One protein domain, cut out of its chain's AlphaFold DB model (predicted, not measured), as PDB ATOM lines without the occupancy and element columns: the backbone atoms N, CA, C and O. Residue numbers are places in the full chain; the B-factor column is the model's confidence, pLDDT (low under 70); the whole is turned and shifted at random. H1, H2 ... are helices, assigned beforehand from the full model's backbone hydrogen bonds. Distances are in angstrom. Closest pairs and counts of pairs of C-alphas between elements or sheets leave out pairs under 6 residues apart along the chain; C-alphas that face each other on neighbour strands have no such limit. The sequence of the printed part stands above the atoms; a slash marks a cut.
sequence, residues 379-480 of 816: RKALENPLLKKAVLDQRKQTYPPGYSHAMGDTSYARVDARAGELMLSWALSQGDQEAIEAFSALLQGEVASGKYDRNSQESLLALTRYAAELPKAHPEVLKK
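Overview. This is residues 379 to 480 of the 816 residues of an uncharacterized protein of Pontiella desulfatans (UniProt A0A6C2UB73). A hairpin of two helices, H3 and H4, makes the core; H2 packs on it with residues 388 to 392, and short H6 packs on H4. A long loop, residues 398 to 416, goes out from the end of H2 and folds back to H3. The 102 printed residues hold six named helices, H1 to H6 in chain order, and no named strand; the class is all helix. The whole is compact and rounded, with a radius of gyration of the C-alphas of 13.5 A and spans of 36 by 30 by 27 A.

Along the chain. Find C-alpha 379 at (216.112, 127.717, 123.174), where H1, residues 379 to 382, begins. Next come H2, residues 385 to 397, 19.2 A long, and H3, residues 417 to 430, 19.9 A. H4, residues 433 to 448, runs 21.8 A from (201.947, 133.215, 133.308). H5 is residues 460 to 465; H6, residues 475 to 478, ends at (190.846, 129.674, 124.624).

Arrangement. H4 is the hub, touching H2, H3 and H6. H2, H3 and H4 form an up-and-down bundle, each helix running against the one before. Look at Leu 424 and Phe 439, the closest C-alphas of the hairpin H3 and H4, 5.6 A apart; the tilt is shallow, 29 degrees, opposite ways. H2 and H3, also a hairpin, only just touch, with 3 pairs of C-alphas within 8 A, Val 391 and Ala 419 closest at 7.1 A. H2 touches H4 with residues 388 to 392 alone, closest at the C-alphas of Leu 392 and Leu 442, 7.7 A. H6 touches H4 at the C-alphas of Pro 475 and Ala 441, 5.3 A. H5 is close to H3 but not clearly touching, the C-alphas of Arg 465 and Leu 422 being 6.8 A apart. H1 and H2 meet only through their link. Every O i to N i+4 pair is within hydrogen-bond range in H3, H4 and H5, and 5 of 9 are in H2; H1 and H6 are too short for such a pair.

Size, cuts and confidence. The C-alphas farthest apart, those of Gly 408 and Gly 431, are 38.9 A apart. The printed part has no cut; the links H2 to H3 and H4 to H5 are long. No printed residue is under 70 in pLDDT.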
ATOM      1  N   ARG A 379     216.829 126.868 122.210       96.56
ATOM      2  CA  ARG A 379     216.112 127.717 123.174       96.56
ATOM      3  C   ARG A 379     215.382 128.866 122.490       96.56
ATOM      4  O   ARG A 379     214.189 129.049 122.714       96.56
ATOM      5  N   LYS A 380     216.080 129.614 121.635       96.38
ATOM      6  CA  LYS A 380     215.496 130.741 120.902       96.38
ATOM      7  C   LYS A 380     214.337 130.297 120.006       96.38
ATOM      8  O   LYS A 380     213.353 131.022 119.872       96.38
ATOM      9  N   ALA A 381     214.442 129.118 119.392       96.50
ATOM     10  CA  ALA A 381     213.364 128.539 118.602       96.50
ATOM     11  C   ALA A 381     212.139 128.215 119.471       96.50
ATOM     12  O   ALA A 381     211.029 128.582 119.099       96.50
ATOM     13  N   LEU A 382     212.334 127.605 120.647       96.00
ATOM     14  CA  LEU A 382     211.260 127.302 121.601       96.00
ATOM     15  C   LEU A 382     210.601 128.565 122.193       96.00
ATOM     16  O   LEU A 382     209.401 128.581 122.451       96.00
ATOM     17  N   GLU A 383     211.367 129.640 122.378       95.62
ATOM     18  CA  GLU A 383     210.869 130.951 122.823       95.62
ATOM     19  C   GLU A 383     210.098 131.714 121.733       95.62
ATOM     20  O   GLU A 383     209.457 132.725 122.030       95.62
ATOM     21  N   ASN A 384     210.128 131.249 120.479       96.44
ATOM     22  CA  ASN A 384     209.490 131.950 119.374       96.44
ATOM     23  C   ASN A 384     207.955 132.002 119.560       96.44
ATOM     24  O   ASN A 384     207.307 130.951 119.633       96.44
ATOM     25  N   PRO A 385     207.337 133.201 119.584       96.19
ATOM     26  CA  PRO A 385     205.895 133.342 119.793       96.19
ATOM     27  C   PRO A 385     205.052 132.675 118.697       96.19
ATOM     28  O   PRO A 385     203.931 132.247 118.978       96.19
ATOM     29  N   LEU A 386     205.590 132.516 117.482       97.38
ATOM     30  CA  LEU A 386     204.910 131.828 116.386       97.38
ATOM     31  C   LEU A 386     204.588 130.374 116.749       97.38
ATOM     32  O   LEU A 386     203.520 129.891 116.396       97.38
ATOM     33  N   LEU A 387     205.454 129.688 117.504       97.25
ATOM     34  CA  LEU A 387     205.215 128.303 117.926       97.25
ATOM     35  C   LEU A 387     204.104 128.192 118.973       97.25
ATOM     36  O   LEU A 387     203.281 127.280 118.896       97.25
ATOM     37  N   LYS A 388     204.037 129.139 119.921       96.81
ATOM     38  CA  LYS A 388     202.917 129.224 120.875       96.81
ATOM     39  C   LYS A 388     201.600 129.391 120.123       96.81
ATOM     40  O   LYS A 388     200.664 128.623 120.339       96.81
ATOM     41  N   LYS A 389     201.568 130.353 119.196       97.25
ATOM     42  CA  LYS A 389     200.412 130.628 118.340       97.25
ATOM     43  C   LYS A 389     200.039 129.412 117.487       97.25
ATOM     44  O   LYS A 389     198.873 129.040 117.474       97.25
ATOM     45  N   ALA A 390     201.014 128.754 116.857       97.31
ATOM     46  CA  ALA A 390     200.800 127.590 115.998       97.31
ATOM     47  C   ALA A 390     200.103 126.438 116.731       97.31
ATOM     48  O   ALA A 390     199.221 125.816 116.158       97.31
ATOM     49  N   VAL A 391     200.453 126.159 117.993       97.81
ATOM     50  CA  VAL A 391     199.782 125.102 118.774       97.81
ATOM     51  C   VAL A 391     198.370 125.528 119.188       97.81
ATOM     52  O   VAL A 391     197.424 124.757 119.043       97.81
ATOM     53  N   LEU A 392     198.204 126.749 119.703       97.06
ATOM     54  CA  LEU A 392     196.913 127.209 120.232       97.06
ATOM     55  C   LEU A 392     195.866 127.415 119.125       97.06
ATOM     56  O   LEU A 392     194.710 127.020 119.294       97.06
ATOM     57  N   ASP A 393     196.269 127.955 117.972       95.19
ATOM     58  CA  ASP A 393     195.360 128.259 116.863       95.19
ATOM     59  C   ASP A 393     194.907 127.015 116.085       95.19
ATOM     60  O   ASP A 393     193.902 127.079 115.375       95.19
ATOM     61  N   GLN A 394     195.523 125.843 116.288       96.44
ATOM     62  CA  GLN A 394     194.967 124.574 115.791       96.44
ATOM     63  C   GLN A 394     193.542 124.334 116.312       96.44
ATOM     64  O   GLN A 394     192.706 123.799 115.586       96.44
ATOM     65  N   ARG A 395     193.204 124.813 117.523       95.25
ATOM     66  CA  ARG A 395     191.827 124.749 118.051       95.25
ATOM     67  C   ARG A 395     190.822 125.483 117.168       95.25
ATOM     68  O   ARG A 395     189.666 125.062 117.105       95.25
ATOM     69  N   LYS A 396     191.230 126.555 116.481       95.44
ATOM     70  CA  LYS A 396     190.360 127.310 115.565       95.44
ATOM     71  C   LYS A 396     189.951 126.490 114.335       95.44
ATOM     72  O   LYS A 396     188.951 126.813 113.710       95.44
ATOM     73  N   GLN A 397     190.656 125.393 114.052       95.81
ATOM     74  CA  GLN A 397     190.357 124.430 112.984       95.81
ATOM     75  C   GLN A 397     189.574 123.199 113.472       95.81
ATOM     76  O   GLN A 397     189.473 122.210 112.754       95.81
ATOM     77  N   THR A 398     189.035 123.222 114.696       95.88
ATOM     78  CA  THR A 398     188.287 122.090 115.274       95.88
ATOM     79  C   THR A 398     186.810 122.406 115.455       95.88
ATOM     80  O   THR A 398     186.454 123.559 115.679       95.88
ATOM     81  N   TYR A 399     185.961 121.384 115.429       96.12
ATOM     82  CA  TYR A 399     184.569 121.432 115.873       96.12
ATOM     83  C   TYR A 399     184.465 121.423 117.411       96.12
ATOM     84  O   TYR A 399     185.463 121.176 118.093       96.12
ATOM     85  N   PRO A 400     183.279 121.666 118.007       91.69
ATOM     86  CA  PRO A 400     183.097 121.686 119.460       91.69
ATOM     87  C   PRO A 400     183.643 120.472 120.231       91.69
ATOM     88  O   PRO A 400     184.214 120.702 121.297       91.69
ATOM     89  N   PRO A 401     183.573 119.221 119.726       90.81
ATOM     90  CA  PRO A 401     184.186 118.085 120.408       90.81
ATOM     91  C   PRO A 401     185.720 118.126 120.438       90.81
ATOM     92  O   PRO A 401     186.310 117.348 121.178       90.81
ATOM     93  N   GLY A 402     186.374 118.992 119.654       93.62
ATOM     94  CA  GLY A 402     187.832 119.170 119.582       93.62
ATOM     95  C   GLY A 402     188.525 118.433 118.431       93.62
ATOM     96  O   GLY A 402     189.750 118.399 118.382       93.62
ATOM     97  N   TYR A 403     187.759 117.853 117.505       95.62
ATOM     98  CA  TYR A 403     188.275 117.224 116.286       95.62
ATOM     99  C   TYR A 403     188.304 118.211 115.116       95.62
ATOM    100  O   TYR A 403     187.403 119.041 114.998       95.62
ATOM    101  N   SER A 404     189.322 118.120 114.262       96.56
ATOM    102  CA  SER A 404     189.448 118.891 113.027       96.56
ATOM    103  C   SER A 404     188.420 118.463 111.979       96.56
ATOM    104  O   SER A 404     187.658 117.523 112.181       96.56
ATOM    105  N   HIS A 405     188.453 119.137 110.837       95.25
ATOM    106  CA  HIS A 405     187.787 118.727 109.602       95.25
ATOM    107  C   HIS A 405     188.650 117.730 108.795       95.25
ATOM    108  O   HIS A 405     189.843 117.561 109.084       95.25
ATOM    109  N   ALA A 406     188.067 117.089 107.774       95.12
ATOM    110  CA  ALA A 406     188.722 116.062 106.943       95.12
ATOM    111  C   ALA A 406     189.283 116.578 105.595       95.12
ATOM    112  O   ALA A 406     189.348 115.841 104.615       95.12
ATOM    113  N   MET A 407     189.721 117.840 105.527       93.44
ATOM    114  CA  MET A 407     190.234 118.430 104.278       93.44
ATOM    115  C   MET A 407     191.569 117.807 103.857       93.44
ATOM    116  O   MET A 407     192.571 117.962 104.557       93.44
ATOM    117  N   GLY A 408     191.602 117.195 102.673       93.75
ATOM    118  CA  GLY A 408     192.821 116.637 102.094       93.75
ATOM    119  C   GLY A 408     193.160 115.244 102.626       93.75
ATOM    120  O   GLY A 408     192.292 114.478 103.045       93.75
ATOM    121  N   ASP A 409     194.442 114.884 102.599       94.19
ATOM    122  CA  ASP A 409     194.932 113.564 103.002       94.19
ATOM    123  C   ASP A 409     195.000 113.412 104.524       94.19
ATOM    124  O   ASP A 409     196.055 113.184 105.106       94.19
ATOM    125  N   THR A 410     193.857 113.517 105.188       93.19
ATOM    126  CA  THR A 410     193.767 113.492 106.647       93.19
ATOM    127  C   THR A 410     192.658 112.561 107.133       93.19
ATOM    128  O   THR A 410     191.773 112.155 106.378       93.19
ATOM    129  N   SER A 411     192.730 112.224 108.416       94.12
ATOM    130  CA  SER A 411     191.567 111.893 109.240       94.12
ATOM    131  C   SER A 411     191.290 113.055 110.196       94.12
ATOM    132  O   SER A 411     192.109 113.974 110.299       94.12
ATOM    133  N   TYR A 412     190.170 113.026 110.912       95.19
ATOM    134  CA  TYR A 412     189.913 114.001 111.968       95.19
ATOM    135  C   TYR A 412     191.012 113.939 113.040       95.19
ATOM    136  O   TYR A 412     191.244 112.897 113.658       95.19
ATOM    137  N   ALA A 413     191.703 115.058 113.247       93.88
ATOM    138  CA  ALA A 413     192.826 115.189 114.169       93.88
ATOM    139  C   ALA A 413     192.449 116.059 115.373       93.88
ATOM    140  O   ALA A 413     191.508 116.847 115.317       93.88
ATOM    141  N   ARG A 414     193.194 115.939 116.469       94.50
ATOM    142  CA  ARG A 414     193.092 116.831 117.633       94.50
ATOM    143  C   ARG A 414     194.424 117.530 117.845       94.50
ATOM    144  O   ARG A 414     195.450 117.034 117.382       94.50
ATOM    145  N   VAL A 415     194.407 118.649 118.564       95.62
ATOM    146  CA  VAL A 415     195.649 119.287 119.022       95.62
ATOM    147  C   VAL A 415     196.449 118.269 119.831       95.62
ATOM    148  O   VAL A 415     195.919 117.658 120.758       95.62
ATOM    149  N   ASP A 416     197.714 118.063 119.468       95.56
ATOM    150  CA  ASP A 416     198.548 117.056 120.121       95.56
ATOM    151  C   ASP A 416     198.877 117.494 121.560       95.56
ATOM    152  O   ASP A 416     199.604 118.468 121.788       95.56
ATOM    153  N   ALA A 417     198.363 116.749 122.545       96.38
ATOM    154  CA  ALA A 417     198.601 117.007 123.963       96.38
ATOM    155  C   ALA A 417     200.097 117.004 124.317       96.38
ATOM    156  O   ALA A 417     200.507 117.726 125.223       96.38
ATOM    157  N   ARG A 418     200.942 116.278 123.567       97.12
ATOM    158  CA  ARG A 418     202.402 116.322 123.726       97.12
ATOM    159  C   ARG A 418     202.951 117.725 123.508       97.12
ATOM    160  O   ARG A 418     203.792 118.163 124.288       97.12
ATOM    161  N   ALA A 419     202.486 118.434 122.479       98.06
ATOM    162  CA  ALA A 419     202.911 119.809 122.234       98.06
ATOM    163  C   ALA A 419     202.476 120.721 123.391       98.06
ATOM    164  O   ALA A 419     203.282 121.506 123.889       98.06
ATOM    165  N   GLY A 420     201.238 120.556 123.871       98.12
ATOM    166  CA  GLY A 420     200.716 121.286 125.028       98.12
ATOM    167  C   GLY A 420     201.524 121.050 126.310       98.12
ATOM    168  O   GLY A 420     201.900 122.007 126.979       98.12
ATOM    169  N   GLU A 421     201.849 119.797 126.633       98.31
ATOM    170  CA  GLU A 421     202.622 119.428 127.827       98.31
ATOM    171  C   GLU A 421     204.063 119.949 127.784       98.31
ATOM    172  O   GLU A 421     204.573 120.457 128.787       98.31
ATOM    173  N   LEU A 422     204.732 119.860 126.629       98.56
ATOM    174  CA  LEU A 422     206.093 120.380 126.463       98.56
ATOM    175  C   LEU A 422     206.127 121.909 126.572       98.56
ATOM    176  O   LEU A 422     206.998 122.458 127.249       98.56
ATOM    177  N   MET A 423     205.149 122.593 125.972       98.50
ATOM    178  CA  MET A 423     205.029 124.049 126.057       98.50
ATOM    179  C   MET A 423     204.662 124.522 127.463       98.50
ATOM    180  O   MET A 423     205.245 125.493 127.941       98.50
ATOM    181  N   LEU A 424     203.770 123.814 128.164       98.62
ATOM    182  CA  LEU A 424     203.459 124.083 129.569       98.62
ATOM    183  C   LEU A 424     204.703 123.919 130.449       98.62
ATOM    184  O   LEU A 424     205.000 124.778 131.276       98.62
ATOM    185  N   SER A 425     205.450 122.831 130.255       97.75
ATOM    186  CA  SER A 425     206.662 122.549 131.032       97.75
ATOM    187  C   SER A 425     207.727 123.625 130.812       97.75
ATOM    188  O   SER A 425     208.349 124.090 131.769       97.75
ATOM    189  N   TRP A 426     207.882 124.091 129.568       97.69
ATOM    190  CA  TRP A 426     208.736 125.234 129.259       97.69
ATOM    191  C   TRP A 426     208.236 126.524 129.918       97.69
ATOM    192  O   TRP A 426     209.007 127.183 130.616       97.69
ATOM    193  N   ALA A 427     206.952 126.858 129.775       97.94
ATOM    194  CA  ALA A 427     206.363 128.071 130.342       97.94
ATOM    195  C   ALA A 427     206.514 128.135 131.872       97.94
ATOM    196  O   ALA A 427     206.894 129.176 132.411       97.94
ATOM    197  N   LEU A 428     206.320 127.007 132.564       98.00
ATOM    198  CA  LEU A 428     206.572 126.874 134.002       98.00
ATOM    199  C   LEU A 428     208.037 127.149 134.361       98.00
ATOM    200  O   LEU A 428     208.297 127.847 135.340       98.00
ATOM    201  N   SER A 429     208.987 126.651 133.564       95.12
ATOM    202  CA  SER A 429     210.420 126.890 133.797       95.12
ATOM    203  C   SER A 429     210.822 128.362 133.640       95.12
ATOM    204  O   SER A 429     211.758 128.810 134.298       95.12
ATOM    205  N   GLN A 430     210.102 129.110 132.795       95.44
ATOM    206  CA  GLN A 430     210.349 130.531 132.536       95.44
ATOM    207  C   GLN A 430     209.492 131.465 133.407       95.44
ATOM    208  O   GLN A 430     209.748 132.666 133.454       95.44
ATOM    209  N   GLY A 431     208.472 130.942 134.096       96.75
ATOM    210  CA  GLY A 431     207.503 131.746 134.845       96.75
ATOM    211  C   GLY A 431     206.527 132.544 133.968       96.75
ATOM    212  O   GLY A 431     205.961 133.530 134.444       96.75
ATOM    213  N   ASP A 432     206.317 132.131 132.713       97.12
ATOM    214  CA  ASP A 432     205.436 132.792 131.738       97.12
ATOM    215  C   ASP A 432     203.956 132.512 132.054       97.12
ATOM    216  O   ASP A 432     203.405 131.487 131.652       97.12
ATOM    217  N   GLN A 433     203.317 133.410 132.811       97.25
ATOM    218  CA  GLN A 433     201.947 133.215 133.308       97.25
ATOM    219  C   GLN A 433     200.899 133.115 132.196       97.25
ATOM    220  O   GLN A 433     199.971 132.322 132.324       97.25
ATOM    221  N   GLU A 434     201.055 133.868 131.106       96.56
ATOM    222  CA  GLU A 434     200.115 133.845 129.982       96.56
ATOM    223  C   GLU A 434     200.154 132.482 129.281       96.56
ATOM    224  O   GLU A 434     199.120 131.843 129.079       96.56
ATOM    225  N   ALA A 435     201.357 131.981 128.983       97.31
ATOM    226  CA  ALA A 435     201.512 130.656 128.392       97.31
ATOM    227  C   ALA A 435     201.093 129.538 129.363       97.31
ATOM    228  O   ALA A 435     200.473 128.564 128.933       97.31
ATOM    229  N   ILE A 436     201.384 129.673 130.665       98.56
ATOM    230  CA  ILE A 436     200.917 128.724 131.688       98.56
ATOM    231  C   ILE A 436     199.391 128.634 131.666       98.56
ATOM    232  O   ILE A 436     198.864 127.523 131.626       98.56
ATOM    233  N   GLU A 437     198.680 129.764 131.664       98.19
ATOM    234  CA  GLU A 437     197.216 129.785 131.640       98.19
ATOM    235  C   GLU A 437     196.666 129.165 130.347       98.19
ATOM    236  O   GLU A 437     195.830 128.258 130.406       98.19
ATOM    237  N   ALA A 438     197.189 129.562 129.184       98.12
ATOM    238  CA  ALA A 438     196.724 129.073 127.888       98.12
ATOM    239  C   ALA A 438     196.937 127.559 127.699       98.12
ATOM    240  O   ALA A 438     196.000 126.836 127.347       98.12
ATOM    241  N   PHE A 439     198.143 127.040 127.960       98.56
ATOM    242  CA  PHE A 439     198.425 125.608 127.787       98.56
ATOM    243  C   PHE A 439     197.778 124.745 128.872       98.56
ATOM    244  O   PHE A 439     197.374 123.616 128.589       98.56
ATOM    245  N   SER A 440     197.591 125.280 130.081       98.56
ATOM    246  CA  SER A 440     196.801 124.594 131.104       98.56
ATOM    247  C   SER A 440     195.339 124.468 130.673       98.56
ATOM    248  O   SER A 440     194.787 123.375 130.751       98.56
ATOM    249  N   ALA A 441     194.727 125.532 130.139       98.00
ATOM    250  CA  ALA A 441     193.352 125.484 129.637       98.00
ATOM    251  C   ALA A 441     193.195 124.511 128.455       98.00
ATOM    252  O   ALA A 441     192.179 123.817 128.359       98.00
ATOM    253  N   LEU A 442     194.203 124.420 127.577       97.75
ATOM    254  CA  LEU A 442     194.222 123.471 126.459       97.75
ATOM    255  C   LEU A 442     194.165 122.034 126.983       97.75
ATOM    256  O   LEU A 442     193.252 121.288 126.637       97.75
ATOM    257  N   LEU A 443     195.111 121.669 127.852       98.00
ATOM    258  CA  LEU A 443     195.221 120.318 128.401       98.00
ATOM    259  C   LEU A 443     194.020 119.961 129.283       98.00
ATOM    260  O   LEU A 443     193.514 118.847 129.200       98.00
ATOM    261  N   GLN A 444     193.514 120.904 130.084       96.81
ATOM    262  CA  GLN A 444     192.297 120.701 130.873       96.81
ATOM    263  C   GLN A 444     191.074 120.437 129.992       96.81
ATOM    264  O   GLN A 444     190.254 119.595 130.353       96.81
ATOM    265  N   GLY A 445     190.958 121.103 128.838       94.81
ATOM    266  CA  GLY A 445     189.912 120.822 127.855       94.81
ATOM    267  C   GLY A 445     190.001 119.400 127.296       94.81
ATOM    268  O   GLY A 445     188.997 118.688 127.258       94.81
ATOM    269  N   GLU A 446     191.206 118.952 126.939       95.62
ATOM    270  CA  GLU A 446     191.432 117.586 126.455       95.62
ATOM    271  C   GLU A 446     191.128 116.533 127.536       95.62
ATOM    272  O   GLU A 446     190.452 115.541 127.247       95.62
ATOM    273  N   VAL A 447     191.513 116.787 128.795       95.56
ATOM    274  CA  VAL A 447     191.152 115.939 129.947       95.56
ATOM    275  C   VAL A 447     189.641 115.901 130.166       95.56
ATOM    276  O   VAL A 447     189.067 114.822 130.290       95.56
ATOM    277  N   ALA A 448     188.975 117.058 130.178       93.31
ATOM    278  CA  ALA A 448     187.531 117.145 130.398       93.31
ATOM    279  C   ALA A 448     186.725 116.428 129.302       93.31
ATOM    280  O   ALA A 448     185.662 115.880 129.581       93.31
ATOM    281  N   SER A 449     187.244 116.391 128.072       90.81
ATOM    282  CA  SER A 449     186.643 115.650 126.957       90.81
ATOM    283  C   SER A 449     186.878 114.130 127.002       90.81
ATOM    284  O   SER A 449     186.336 113.404 126.170       90.81
ATOM    285  N   GLY A 450     187.712 113.641 127.929       93.00
ATOM    286  CA  GLY A 450     188.116 112.235 128.012       93.00
ATOM    287  C   GLY A 450     189.072 111.785 126.901       93.00
ATOM    288  O   GLY A 450     189.303 110.588 126.745       93.00
ATOM    289  N   LYS A 451     189.620 112.716 126.108       91.81
ATOM    290  CA  LYS A 451     190.528 112.422 124.983       91.81
ATOM    291  C   LYS A 451     192.005 112.493 125.363       91.81
ATOM    292  O   LYS A 451     192.855 112.069 124.585       91.81
ATOM    293  N   TYR A 452     192.305 112.963 126.571       94.94
ATOM    294  CA  TYR A 452     193.638 112.937 127.155       94.94
ATOM    295  C   TYR A 452     193.566 112.525 128.627       94.94
ATOM    296  O   TYR A 452     192.831 113.121 129.404       94.94
ATOM    297  N   ASP A 453     194.347 111.524 129.026       93.31
ATOM    298  CA  ASP A 453     194.535 111.167 130.433       93.31
ATOM    299  C   ASP A 453     196.022 111.255 130.778       93.31
ATOM    300  O   ASP A 453     196.855 110.540 130.219       93.31
ATOM    301  N   ARG A 454     196.367 112.135 131.724       89.75
ATOM    302  CA  ARG A 454     197.744 112.262 132.221       89.75
ATOM    303  C   ARG A 454     198.200 110.999 132.961       89.75
ATOM    304  O   ARG A 454     199.386 110.688 132.947       89.75
ATOM    305  N   ASN A 455     197.279 110.241 133.565       86.44
ATOM    306  CA  ASN A 455     197.583 109.009 134.306       86.44
ATOM    307  C   ASN A 455     197.839 107.796 133.402       86.44
ATOM    308  O   ASN A 455     198.345 106.774 133.877       86.44
ATOM    309  N   SER A 456     197.507 107.898 132.113       87.19
ATOM    310  CA  SER A 456     197.814 106.887 131.102       87.19
ATOM    311  C   SER A 456     199.122 107.171 130.353       87.19
ATOM    312  O   SER A 456     199.473 106.427 129.440       87.19
ATOM    313  N   GLN A 457     199.835 108.254 130.685       88.69
ATOM    314  CA  GLN A 457     201.069 108.632 129.994       88.69
ATOM    315  C   GLN A 457     202.256 107.820 130.511       88.69
ATOM    316  O   GLN A 457     202.864 108.158 131.521       88.69
ATOM    317  N   GLU A 458     202.607 106.764 129.782       86.94
ATOM    318  CA  GLU A 458     203.716 105.860 130.126       86.94
ATOM    319  C   GLU A 458     204.997 106.124 129.325       86.94
ATOM    320  O   GLU A 458     205.999 105.438 129.511       86.94
ATOM    321  N   SER A 459     204.986 107.103 128.415       93.50
ATOM    322  CA  SER A 459     206.162 107.385 127.591       93.50
ATOM    323  C   SER A 459     207.313 107.960 128.423       93.50
ATOM    324  O   SER A 459     207.115 108.784 129.323       93.50
ATOM    325  N   LEU A 460     208.546 107.593 128.062       96.50
ATOM    326  CA  LEU A 460     209.749 108.148 128.687       96.50
ATOM    327  C   LEU A 460     209.828 109.672 128.532       96.50
ATOM    328  O   LEU A 460     210.279 110.358 129.446       96.50
ATOM    329  N   LEU A 461     209.333 110.221 127.418       95.75
ATOM    330  CA  LEU A 461     209.228 111.668 127.221       95.75
ATOM    331  C   LEU A 461     208.317 112.312 128.281       95.75
ATOM    332  O   LEU A 461     208.689 113.326 128.864       95.75
ATOM    333  N   ALA A 462     207.162 111.714 128.588       95.94
ATOM    334  CA  ALA A 462     206.251 112.231 129.609       95.94
ATOM    335  C   ALA A 462     206.870 112.171 131.016       95.94
ATOM    336  O   ALA A 462     206.899 113.171 131.746       95.94
ATOM    337  N   LEU A 463     207.428 111.014 131.390       96.12
ATOM    338  CA  LEU A 463     208.073 110.820 132.693       96.12
ATOM    339  C   LEU A 463     209.220 111.813 132.919       96.12
ATOM    340  O   LEU A 463     209.365 112.334 134.028       96.12
ATOM    341  N   THR A 464     209.971 112.148 131.871       95.94
ATOM    342  CA  THR A 464     211.168 112.993 131.976       95.94
ATOM    343  C   THR A 464     210.911 114.482 131.745       95.94
ATOM    344  O   THR A 464     211.542 115.300 132.412       95.94
ATOM    345  N   ARG A 465     209.969 114.862 130.870       94.88
ATOM    346  CA  ARG A 465     209.784 116.264 130.448       94.88
ATOM    347  C   ARG A 465     208.482 116.920 130.896       94.88
ATOM    348  O   ARG A 465     208.470 118.140 130.995       94.88
ATOM    349  N   TYR A 466     207.410 116.175 131.182       96.69
ATOM    350  CA  TYR A 466     206.131 116.804 131.555       96.69
ATOM    351  C   TYR A 466     206.165 117.364 132.979       96.69
ATOM    352  O   TYR A 466     206.807 116.800 133.876       96.69
ATOM    353  N   ALA A 467     205.423 118.441 133.211       95.44
ATOM    354  CA  ALA A 467     205.274 119.046 134.525       95.44
ATOM    355  C   ALA A 467     204.612 118.083 135.525       95.44
ATOM    356  O   ALA A 467     203.704 117.323 135.181       95.44
ATOM    357  N   ALA A 468     205.043 118.132 136.787       93.94
ATOM    358  CA  ALA A 468     204.481 117.299 137.852       93.94
ATOM    359  C   ALA A 468     202.977 117.551 138.050       93.94
ATOM    360  O   ALA A 468     202.195 116.608 138.130       93.94
ATOM    361  N   GLU A 469     202.566 118.814 138.052       92.62
ATOM    362  CA  GLU A 469     201.177 119.226 138.238       92.62
ATOM    363  C   GLU A 469     200.674 119.957 136.995       92.62
ATOM    364  O   GLU A 469     201.452 120.602 136.294       92.62
ATOM    365  N   LEU A 470     199.373 119.832 136.723       95.69
ATOM    366  CA  LEU A 470     198.680 120.633 135.719       95.69
ATOM    367  C   LEU A 470     198.055 121.829 136.447       95.69
ATOM    368  O   LEU A 470     197.135 121.614 137.246       95.69
ATOM    369  N   PRO A 471     198.538 123.065 136.224       96.88
ATOM    370  CA  PRO A 471     197.943 124.246 136.832       96.88
ATOM    371  C   PRO A 471     196.465 124.393 136.457       96.88
ATOM    372  O   PRO A 471     196.007 123.910 135.421       96.88
ATOM    373  N   LYS A 472     195.696 125.067 137.315       95.75
ATOM    374  CA  LYS A 472     194.304 125.400 137.002       95.75
ATOM    375  C   LYS A 472     194.256 126.609 136.075       95.75
ATOM    376  O   LYS A 472     194.927 127.595 136.359       95.75
ATOM    377  N   ALA A 473     193.418 126.554 135.047       96.88
ATOM    378  CA  ALA A 473     193.165 127.676 134.156       96.88
ATOM    379  C   ALA A 473     191.671 127.828 133.853       96.88
ATOM    380  O   ALA A 473     190.872 126.914 134.069       96.88
ATOM    381  N   HIS A 474     191.292 129.014 133.379       93.31
ATOM    382  CA  HIS A 474     189.922 129.292 132.973       93.31
ATOM    383  C   HIS A 474     189.730 128.951 131.484       93.31
ATOM    384  O   HIS A 474     190.516 129.416 130.659       93.31
ATOM    385  N   PRO A 475     188.689 128.193 131.089       87.69
ATOM    386  CA  PRO A 475     188.518 127.765 129.696       87.69
ATOM    387  C   PRO A 475     188.305 128.930 128.713       87.69
ATOM    388  O   PRO A 475     188.653 128.806 127.539       87.69
ATOM    389  N   GLU A 476     187.783 130.072 129.182       89.69
ATOM    390  CA  GLU A 476     187.537 131.258 128.338       89.69
ATOM    391  C   GLU A 476     188.809 131.859 127.724       89.69
ATOM    392  O   GLU A 476     188.707 132.541 126.708       89.69
ATOM    393  N   VAL A 477     190.003 131.577 128.267       94.31
ATOM    394  CA  VAL A 477     191.268 132.033 127.657       94.31
ATOM    395  C   VAL A 477     191.465 131.460 126.245       94.31
ATOM    396  O   VAL A 477     192.164 132.045 125.428       94.31
ATOM    397  N   LEU A 478     190.805 130.336 125.931       93.69
ATOM    398  CA  LEU A 478     190.846 129.674 124.624       93.69
ATOM    399  C   LEU A 478     189.506 129.745 123.879       93.69
ATOM    400  O   LEU A 478     189.175 128.839 123.095       93.69
ATOM    401  N   LYS A 479     188.702 130.777 124.155       90.19
ATOM    402  CA  LYS A 479     187.435 131.007 123.460       90.19
ATOM    403  C   LYS A 479     187.681 131.222 121.966       90.19
ATOM    404  O   LYS A 479     188.537 132.006 121.570       90.19
ATOM    405  N   LYS A 480     186.906 130.519 121.139       92.00
ATOM    406  CA  LYS A 480     186.953 130.638 119.678       92.00
ATOM    407  C   LYS A 480     185.939 131.665 119.189       92.00
ATOM    408  O   LYS A 480     184.871 131.817 119.784       92.00
TER     409      LYS A 480